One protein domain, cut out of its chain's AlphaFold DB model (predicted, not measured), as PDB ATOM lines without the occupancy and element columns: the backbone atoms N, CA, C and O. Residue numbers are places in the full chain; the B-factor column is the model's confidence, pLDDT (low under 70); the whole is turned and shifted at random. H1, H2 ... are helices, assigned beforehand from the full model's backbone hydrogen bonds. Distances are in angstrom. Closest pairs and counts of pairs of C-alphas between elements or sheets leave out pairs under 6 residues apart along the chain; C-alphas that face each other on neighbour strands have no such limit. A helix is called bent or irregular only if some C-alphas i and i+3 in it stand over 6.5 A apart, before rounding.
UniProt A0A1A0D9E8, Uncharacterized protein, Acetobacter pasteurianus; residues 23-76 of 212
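AT A GLANCE: This is residues 23 to 76 of the 212 residues of an uncharacterized protein of Acetobacter pasteurianus (UniProt A0A1A0D9E8). Three helices set in a triangle make a small rounded body, each touching the other two at crossed angles. H2 folds back on itself at a kink near residue 48; its later part, the early turns of H1 and parts of H3 come together, and H2 and H3 meet at a corner beside Gly 61. The printed part has 54 residues, with three named helices in the order H1, H2, H3 and no named strand; its class is all helix. It is compact, with a radius of gyration of the C-alphas of 10.0 A and spans of 23 by 22 by 18 A.

HOW THE PARTS SIT: H2, residues 41 to 60, is irregular, with C-alphas 46 and 49 8.9 A apart, and has a kink of 157 degrees near residue 48; its line is a rough one. With residues 50 to 54 alone it touches residues 24 to 27 of H1, residues 23 to 35; the closest C-alphas, of Asp 24 and Leu 54, are 6.2 A apart. These two run opposite ways at a steep tilt of 69 degrees, only just short of about perpendicular. With residues 54 to 58 alone H2 touches residues 64 to 65 of H3, residues 62 to 75; the closest C-alphas, of Gly 58 and Trp 65, are 5.1 A apart. They run opposite ways at a steep tilt of 63 degrees. H1 touches H3 with residues 25 to 29 alone, on residues 68 to 72; the closest C-alphas, of Leu 25 and Ala 72, are 6.2 A apart, and the lines are about perpendicular at 78 degrees. Every O i to N i+4 pair is within hydrogen-bond range in H1 and H3, and 8 of 16 are in H2.

IN THESE COORDINATES: H2 measures 10.4 A from C-alpha 41 at (12.292, 14.052, -13.921) to C-alpha 60. H1 measures 18.1 A and begins with C-alpha 23 at (0.079, 20.283, -7.744). H3 measures 20.1 A and ends with C-alpha 75 at (7.951, 24.067, 2.545).

THE WHOLE: The two C-alphas farthest apart, of Gly 48 and Gln 74, are 26.4 A apart. The printed part has no cut, and both links are tight. The mean pLDDT of the printed part is 95.1, and no printed residue is under 70.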
ATOM      1  N   HIS A  23       0.259  21.691  -7.420       96.25
ATOM      2  CA  HIS A  23       0.079  20.283  -7.744       96.25
ATOM      3  C   HIS A  23       1.426  19.572  -7.927       96.25
ATOM      4  O   HIS A  23       1.641  18.530  -7.309       96.25
ATOM      5  N   ASP A  24       2.366  20.174  -8.664       97.38
ATOM      6  CA  ASP A  24       3.715  19.617  -8.850       97.38
ATOM      7  C   ASP A  24       4.432  19.392  -7.521       97.38
ATOM      8  O   ASP A  24       5.052  18.350  -7.312       97.38
ATOM      9  N   LEU A  25       4.339  20.360  -6.604       97.88
ATOM     10  CA  LEU A  25       4.968  20.260  -5.290       97.88
ATOM     11  C   LEU A  25       4.343  19.144  -4.446       97.88
ATOM     12  O   LEU A  25       5.075  18.438  -3.754       97.88
ATOM     13  N   GLN A  26       3.024  18.947  -4.518       98.12
ATOM     14  CA  GLN A  26       2.345  17.848  -3.820       98.12
ATOM     15  C   GLN A  26       2.715  16.481  -4.407       98.12
ATOM     16  O   GLN A  26       3.017  15.556  -3.650       98.12
ATOM     17  N   VAL A  27       2.766  16.352  -5.738       97.94
ATOM     18  CA  VAL A  27       3.215  15.122  -6.420       97.94
ATOM     19  C   VAL A  27       4.667  14.810  -6.053       97.94
ATOM     20  O   VAL A  27       4.980  13.686  -5.652       97.94
ATOM     21  N   TYR A  28       5.546  15.814  -6.109       98.00
ATOM     22  CA  TYR A  28       6.949  15.691  -5.718       98.00
ATOM     23  C   TYR A  28       7.092  15.265  -4.252       98.00
ATOM     24  O   TYR A  28       7.849  14.339  -3.958       98.00
ATOM     25  N   LYS A  29       6.349  15.895  -3.331       97.94
ATOM     26  CA  LYS A  29       6.340  15.557  -1.900       97.94
ATOM     27  C   LYS A  29       5.925  14.107  -1.674       97.94
ATOM     28  O   LYS A  29       6.682  13.364  -1.052       97.94
ATOM     29  N   ARG A  30       4.764  13.708  -2.205       97.81
ATOM     30  CA  ARG A  30       4.209  12.352  -2.068       97.81
ATOM     31  C   ARG A  30       5.228  11.306  -2.510       97.81
ATOM     32  O   ARG A  30       5.565  10.409  -1.746       97.81
ATOM     33  N   LEU A  31       5.787  11.466  -3.709       97.94
ATOM     34  CA  LEU A  31       6.797  10.539  -4.222       97.94
ATOM     35  C   LEU A  31       8.074  10.543  -3.390       97.94
ATOM     36  O   LEU A  31       8.641   9.484  -3.155       97.94
ATOM     37  N   THR A  32       8.513  11.710  -2.919       97.88
ATOM     38  CA  THR A  32       9.699  11.817  -2.060       97.88
ATOM     39  C   THR A  32       9.520  11.026  -0.763       97.88
ATOM     40  O   THR A  32      10.441  10.330  -0.332       97.88
ATOM     41  N   GLU A  33       8.346  11.109  -0.137       97.62
ATOM     42  CA  GLU A  33       8.026  10.371   1.088       97.62
ATOM     43  C   GLU A  33       7.942   8.864   0.834       97.62
ATOM     44  O   GLU A  33       8.550   8.081   1.563       97.62
ATOM     45  N   GLU A  34       7.242   8.456  -0.224       97.19
ATOM     46  CA  GLU A  34       7.018   7.043  -0.531       97.19
ATOM     47  C   GLU A  34       8.289   6.320  -1.007       97.19
ATOM     48  O   GLU A  34       8.539   5.176  -0.612       97.19
ATOM     49  N   LEU A  35       9.116   6.986  -1.820       97.38
ATOM     50  CA  LEU A  35      10.408   6.465  -2.281       97.38
ATOM     51  C   LEU A  35      11.494   6.577  -1.206       97.38
ATOM     52  O   LEU A  35      12.491   5.861  -1.259       97.38
ATOM     53  N   GLY A  36      11.327   7.477  -0.234       96.00
ATOM     54  CA  GLY A  36      12.338   7.762   0.781       96.00
ATOM     55  C   GLY A  36      13.545   8.553   0.264       96.00
ATOM     56  O   GLY A  36      14.508   8.712   1.017       96.00
ATOM     57  N   ALA A  37      13.484   9.054  -0.973       96.44
ATOM     58  CA  ALA A  37      14.411   9.996  -1.596       96.44
ATOM     59  C   ALA A  37      13.657  10.820  -2.657       96.44
ATOM     60  O   ALA A  37      12.678  10.323  -3.219       96.44
ATOM     61  N   PRO A  38      14.087  12.054  -2.971       95.62
ATOM     62  CA  PRO A  38      13.369  12.861  -3.946       95.62
ATOM     63  C   PRO A  38      13.475  12.291  -5.364       95.62
ATOM     64  O   PRO A  38      14.585  11.934  -5.769       95.62
ATOM     65  N   PRO A  39      12.368  12.218  -6.134       95.69
ATOM     66  CA  PRO A  39      12.404  11.706  -7.498       95.69
ATOM     67  C   PRO A  39      13.215  12.643  -8.400       95.69
ATOM     68  O   PRO A  39      13.473  13.792  -8.048       95.69
ATOM     69  N   ASN A  40      13.597  12.171  -9.585       93.31
ATOM     70  CA  ASN A  40      14.067  13.022 -10.679       93.31
ATOM     71  C   ASN A  40      13.022  13.050 -11.806       93.31
ATOM     72  O   ASN A  40      12.082  12.253 -11.822       93.31
ATOM     73  N   ALA A  41      13.206  13.937 -12.784       92.62
ATOM     74  CA  ALA A  41      12.292  14.052 -13.921       92.62
ATOM     75  C   ALA A  41      12.138  12.744 -14.723       92.62
ATOM     76  O   ALA A  41      11.076  12.486 -15.287       92.62
ATOM     77  N   HIS A  42      13.164  11.885 -14.733       92.62
ATOM     78  CA  HIS A  42      13.121  10.598 -15.427       92.62
ATOM     79  C   HIS A  42      12.111   9.635 -14.782       92.62
ATOM     80  O   HIS A  42      11.386   8.957 -15.506       92.62
ATOM     81  N   ILE A  43      12.030   9.605 -13.444       95.56
ATOM     82  CA  ILE A  43      11.004   8.854 -12.701       95.56
ATOM     83  C   ILE A  43       9.621   9.465 -12.956       95.56
ATOM     84  O   ILE A  43       8.671   8.742 -13.255       95.56
ATOM     85  N   CYS A  44       9.506  10.798 -12.899       96.44
ATOM     86  CA  CYS A  44       8.224  11.492 -13.058       96.44
ATOM     87  C   CYS A  44       7.540  11.226 -14.408       96.44
ATOM     88  O   CYS A  44       6.316  11.302 -14.493       96.44
ATOM     89  N   ARG A  45       8.301  10.852 -15.447       93.81
ATOM     90  CA  ARG A  45       7.770  10.452 -16.762       93.81
ATOM     91  C   ARG A  45       6.714   9.353 -16.680       93.81
ATOM     92  O   ARG A  45       5.796   9.339 -17.494       93.81
ATOM     93  N   PHE A  46       6.827   8.453 -15.712       96.56
ATOM     94  CA  PHE A  46       5.951   7.286 -15.604       96.56
ATOM     95  C   PHE A  46       4.702   7.528 -14.746       96.56
ATOM     96  O   PHE A  46       3.907   6.618 -14.545       96.56
ATOM     97  N   LEU A  47       4.486   8.764 -14.285       95.94
ATOM     98  CA  LEU A  47       3.267   9.171 -13.574       95.94
ATOM     99  C   LEU A  47       2.119   9.544 -14.528       95.94
ATOM    100  O   LEU A  47       1.031   9.903 -14.080       95.94
ATOM    101  N   GLY A  48       2.356   9.523 -15.844       93.38
ATOM    102  CA  GLY A  48       1.385   9.976 -16.836       93.38
ATOM    103  C   GLY A  48       1.087  11.472 -16.695       93.38
ATOM    104  O   GLY A  48       2.000  12.285 -16.543       93.38
ATOM    105  N   ALA A  49      -0.197  11.836 -16.742       93.94
ATOM    106  CA  ALA A  49      -0.635  13.231 -16.704       93.94
ATOM    107  C   ALA A  49      -0.197  13.971 -15.425       93.94
ATOM    108  O   ALA A  49       0.182  15.137 -15.507       93.94
ATOM    109  N   GLU A  50      -0.169  13.294 -14.269       94.38
ATOM    110  CA  GLU A  50       0.245  13.904 -12.990       94.38
ATOM    111  C   GLU A  50       1.717  14.347 -12.989       94.38
ATOM    112  O   GLU A  50       2.092  15.274 -12.276       94.38
ATOM    113  N   GLY A  51       2.571  13.686 -13.775       95.00
ATOM    114  CA  GLY A  51       3.998  13.999 -13.846       95.00
ATOM    115  C   GLY A  51       4.384  14.916 -14.997       95.00
ATOM    116  O   GLY A  51       5.534  15.344 -15.057       95.00
ATOM    117  N   GLN A  52       3.471  15.212 -15.925       95.56
ATOM    118  CA  GLN A  52       3.820  15.835 -17.203       95.56
ATOM    119  C   GLN A  52       4.499  17.198 -17.029       95.56
ATOM    120  O   GLN A  52       5.482  17.492 -17.712       95.56
ATOM    121  N   HIS A  53       4.014  18.021 -16.098       96.75
ATOM    122  CA  HIS A  53       4.608  19.333 -15.854       96.75
ATOM    123  C   HIS A  53       5.961  19.222 -15.133       96.75
ATOM    124  O   HIS A  53       6.919  19.871 -15.545       96.75
ATOM    125  N   LEU A  54       6.115  18.305 -14.173       96.81
ATOM    126  CA  LEU A  54       7.418  17.980 -13.573       96.81
ATOM    127  C   LEU A  54       8.451  17.503 -14.607       96.81
ATOM    128  O   LEU A  54       9.619  17.893 -14.533       96.81
ATOM    129  N   VAL A  55       8.036  16.690 -15.580       95.69
ATOM    130  CA  VAL A  55       8.892  16.256 -16.697       95.69
ATOM    131  C   VAL A  55       9.296  17.456 -17.543       95.69
ATOM    132  O   VAL A  55      10.484  17.643 -17.785       95.69
ATOM    133  N   PHE A  56       8.338  18.310 -17.918       95.25
ATOM    134  CA  PHE A  56       8.620  19.543 -18.652       95.25
ATOM    135  C   PHE A  56       9.626  20.434 -17.914       95.25
ATOM    136  O   PHE A  56      10.576  20.913 -18.528       95.25
ATOM    137  N   LEU A  57       9.463  20.632 -16.603       95.38
ATOM    138  CA  LEU A  57      10.387  21.429 -15.791       95.38
ATOM    139  C   LEU A  57      11.791  20.814 -15.761       95.38
ATOM    140  O   LEU A  57      12.775  21.544 -15.828       95.38
ATOM    141  N   GLY A  58      11.895  19.486 -15.683       92.75
ATOM    142  CA  GLY A  58      13.176  18.781 -15.731       92.75
ATOM    143  C   GLY A  58      13.867  18.854 -17.089       92.75
ATOM    144  O   GLY A  58      15.074  19.088 -17.151       92.75
ATOM    145  N   ASP A  59      13.104  18.693 -18.166       91.19
ATOM    146  CA  ASP A  59      13.611  18.726 -19.541       91.19
ATOM    147  C   ASP A  59      13.911  20.173 -20.003       91.19
ATOM    148  O   ASP A  59      14.746  20.379 -20.882       91.19
ATOM    149  N   SER A  60      13.291  21.188 -19.381       88.25
ATOM    150  CA  SER A  60      13.527  22.615 -19.670       88.25
ATOM    151  C   SER A  60      14.872  23.137 -19.161       88.25
ATOM    152  O   SER A  60      15.377  24.130 -19.684       88.25
ATOM    153  N   GLY A  61      15.460  22.495 -18.146       84.38
ATOM    154  CA  GLY A  61      16.765  22.887 -17.626       84.38
ATOM    155  C   GLY A  61      16.996  22.585 -16.148       84.38
ATOM    156  O   GLY A  61      16.094  22.310 -15.355       84.38
ATOM    157  N   THR A  62      18.263  22.689 -15.742       84.81
ATOM    158  CA  THR A  62      18.687  22.439 -14.356       84.81
ATOM    159  C   THR A  62      18.147  23.475 -13.370       84.81
ATOM    160  O   THR A  62      17.969  23.164 -12.193       84.81
ATOM    161  N   ARG A  63      17.867  24.706 -13.822       90.94
ATOM    162  CA  ARG A  63      17.390  25.802 -12.961       90.94
ATOM    163  C   ARG A  63      15.937  25.601 -12.541       90.94
ATOM    164  O   ARG A  63      15.605  25.827 -11.379       90.94
ATOM    165  N   GLU A  64      15.093  25.172 -13.468       93.62
ATOM    166  CA  GLU A  64      13.672  24.895 -13.278       93.62
ATOM    167  C   GLU A  64      13.502  23.722 -12.316       93.62
ATOM    168  O   GLU A  64      12.794  23.847 -11.318       93.62
ATOM    169  N   TRP A  65      14.245  22.633 -12.527       94.75
ATOM    170  CA  TRP A  65      14.252  21.511 -11.592       94.75
ATOM    171  C   TRP A  65      14.762  21.905 -10.200       94.75
ATOM    172  O   TRP A  65      14.117  21.621  -9.190       94.75
ATOM    173  N   ALA A  66      15.879  22.638 -10.120       93.31
ATOM    174  CA  ALA A  66      16.411  23.122  -8.845       93.31
ATOM    175  C   ALA A  66      15.415  24.030  -8.099       93.31
ATOM    176  O   ALA A  66      15.424  24.079  -6.867       93.31
ATOM    177  N   ARG A  67      14.539  24.741  -8.821       95.31
ATOM    178  CA  ARG A  67      13.446  25.525  -8.232       95.31
ATOM    179  C   ARG A  67      12.405  24.622  -7.568       95.31
ATOM    180  O   ARG A  67      12.027  24.927  -6.441       95.31
ATOM    181  N   VAL A  68      12.003  23.517  -8.204       95.88
ATOM    182  CA  VAL A  68      11.109  22.508  -7.593       95.88
ATOM    183  C   VAL A  68      11.695  22.025  -6.268       95.88
ATOM    184  O   VAL A  68      11.045  22.116  -5.228       95.88
ATOM    185  N   GLN A  69      12.961  21.599  -6.290       94.81
ATOM    186  CA  GLN A  69      13.640  21.060  -5.110       94.81
ATOM    187  C   GLN A  69      13.746  22.096  -3.985       94.81
ATOM    188  O   GLN A  69      13.496  21.779  -2.824       94.81
ATOM    189  N   ARG A  70      14.081  23.348  -4.322       95.56
ATOM    190  CA  ARG A  70      14.215  24.437  -3.346       95.56
ATOM    191  C   ARG A  70      12.885  24.792  -2.693       95.56
ATOM    192  O   ARG A  70      12.839  24.929  -1.475       95.56
ATOM    193  N   LEU A  71      11.821  24.931  -3.482       96.69
ATOM    194  CA  LEU A  71      10.491  25.247  -2.960       96.69
ATOM    195  C   LEU A  71       9.954  24.106  -2.089       96.69
ATOM    196  O   LEU A  71       9.424  24.363  -1.009       96.69
ATOM    197  N   ALA A  72      10.158  22.851  -2.503       96.31
ATOM    198  CA  ALA A  72       9.802  21.693  -1.691       96.31
ATOM    199  C   ALA A  72      10.576  21.662  -0.361       96.31
ATOM    200  O   ALA A  72       9.966  21.469   0.686       96.31
ATOM    201  N   ALA A  73      11.890  21.914  -0.378       94.38
ATOM    202  CA  ALA A  73      12.718  21.934   0.831       94.38
ATOM    203  C   ALA A  73      12.351  23.075   1.795       94.38
ATOM    204  O   ALA A  73      12.358  22.882   3.007       94.38
ATOM    205  N   GLN A  74      11.999  24.255   1.271       96.06
ATOM    206  CA  GLN A  74      11.519  25.377   2.085       96.06
ATOM    207  C   GLN A  74      10.187  25.060   2.763       96.06
ATOM    208  O   GLN A  74       9.967  25.440   3.909       96.06
ATOM    209  N   ARG A  75       9.294  24.367   2.051       97.06
ATOM    210  CA  ARG A  75       7.951  24.067   2.545       97.06
ATOM    211  C   ARG A  75       7.894  22.849   3.460       97.06
ATOM    212  O   ARG A  75       7.108  22.836   4.403       97.06
ATOM    213  N   TRP A  76       8.715  21.841   3.189       97.19
ATOM    214  CA  TRP A  76       8.782  20.601   3.956       97.19
ATOM    215  C   TRP A  76      10.241  20.268   4.304       97.19
ATOM    216  O   TRP A  76      10.842  19.394   3.675       97.19
TER     217      TRP A  76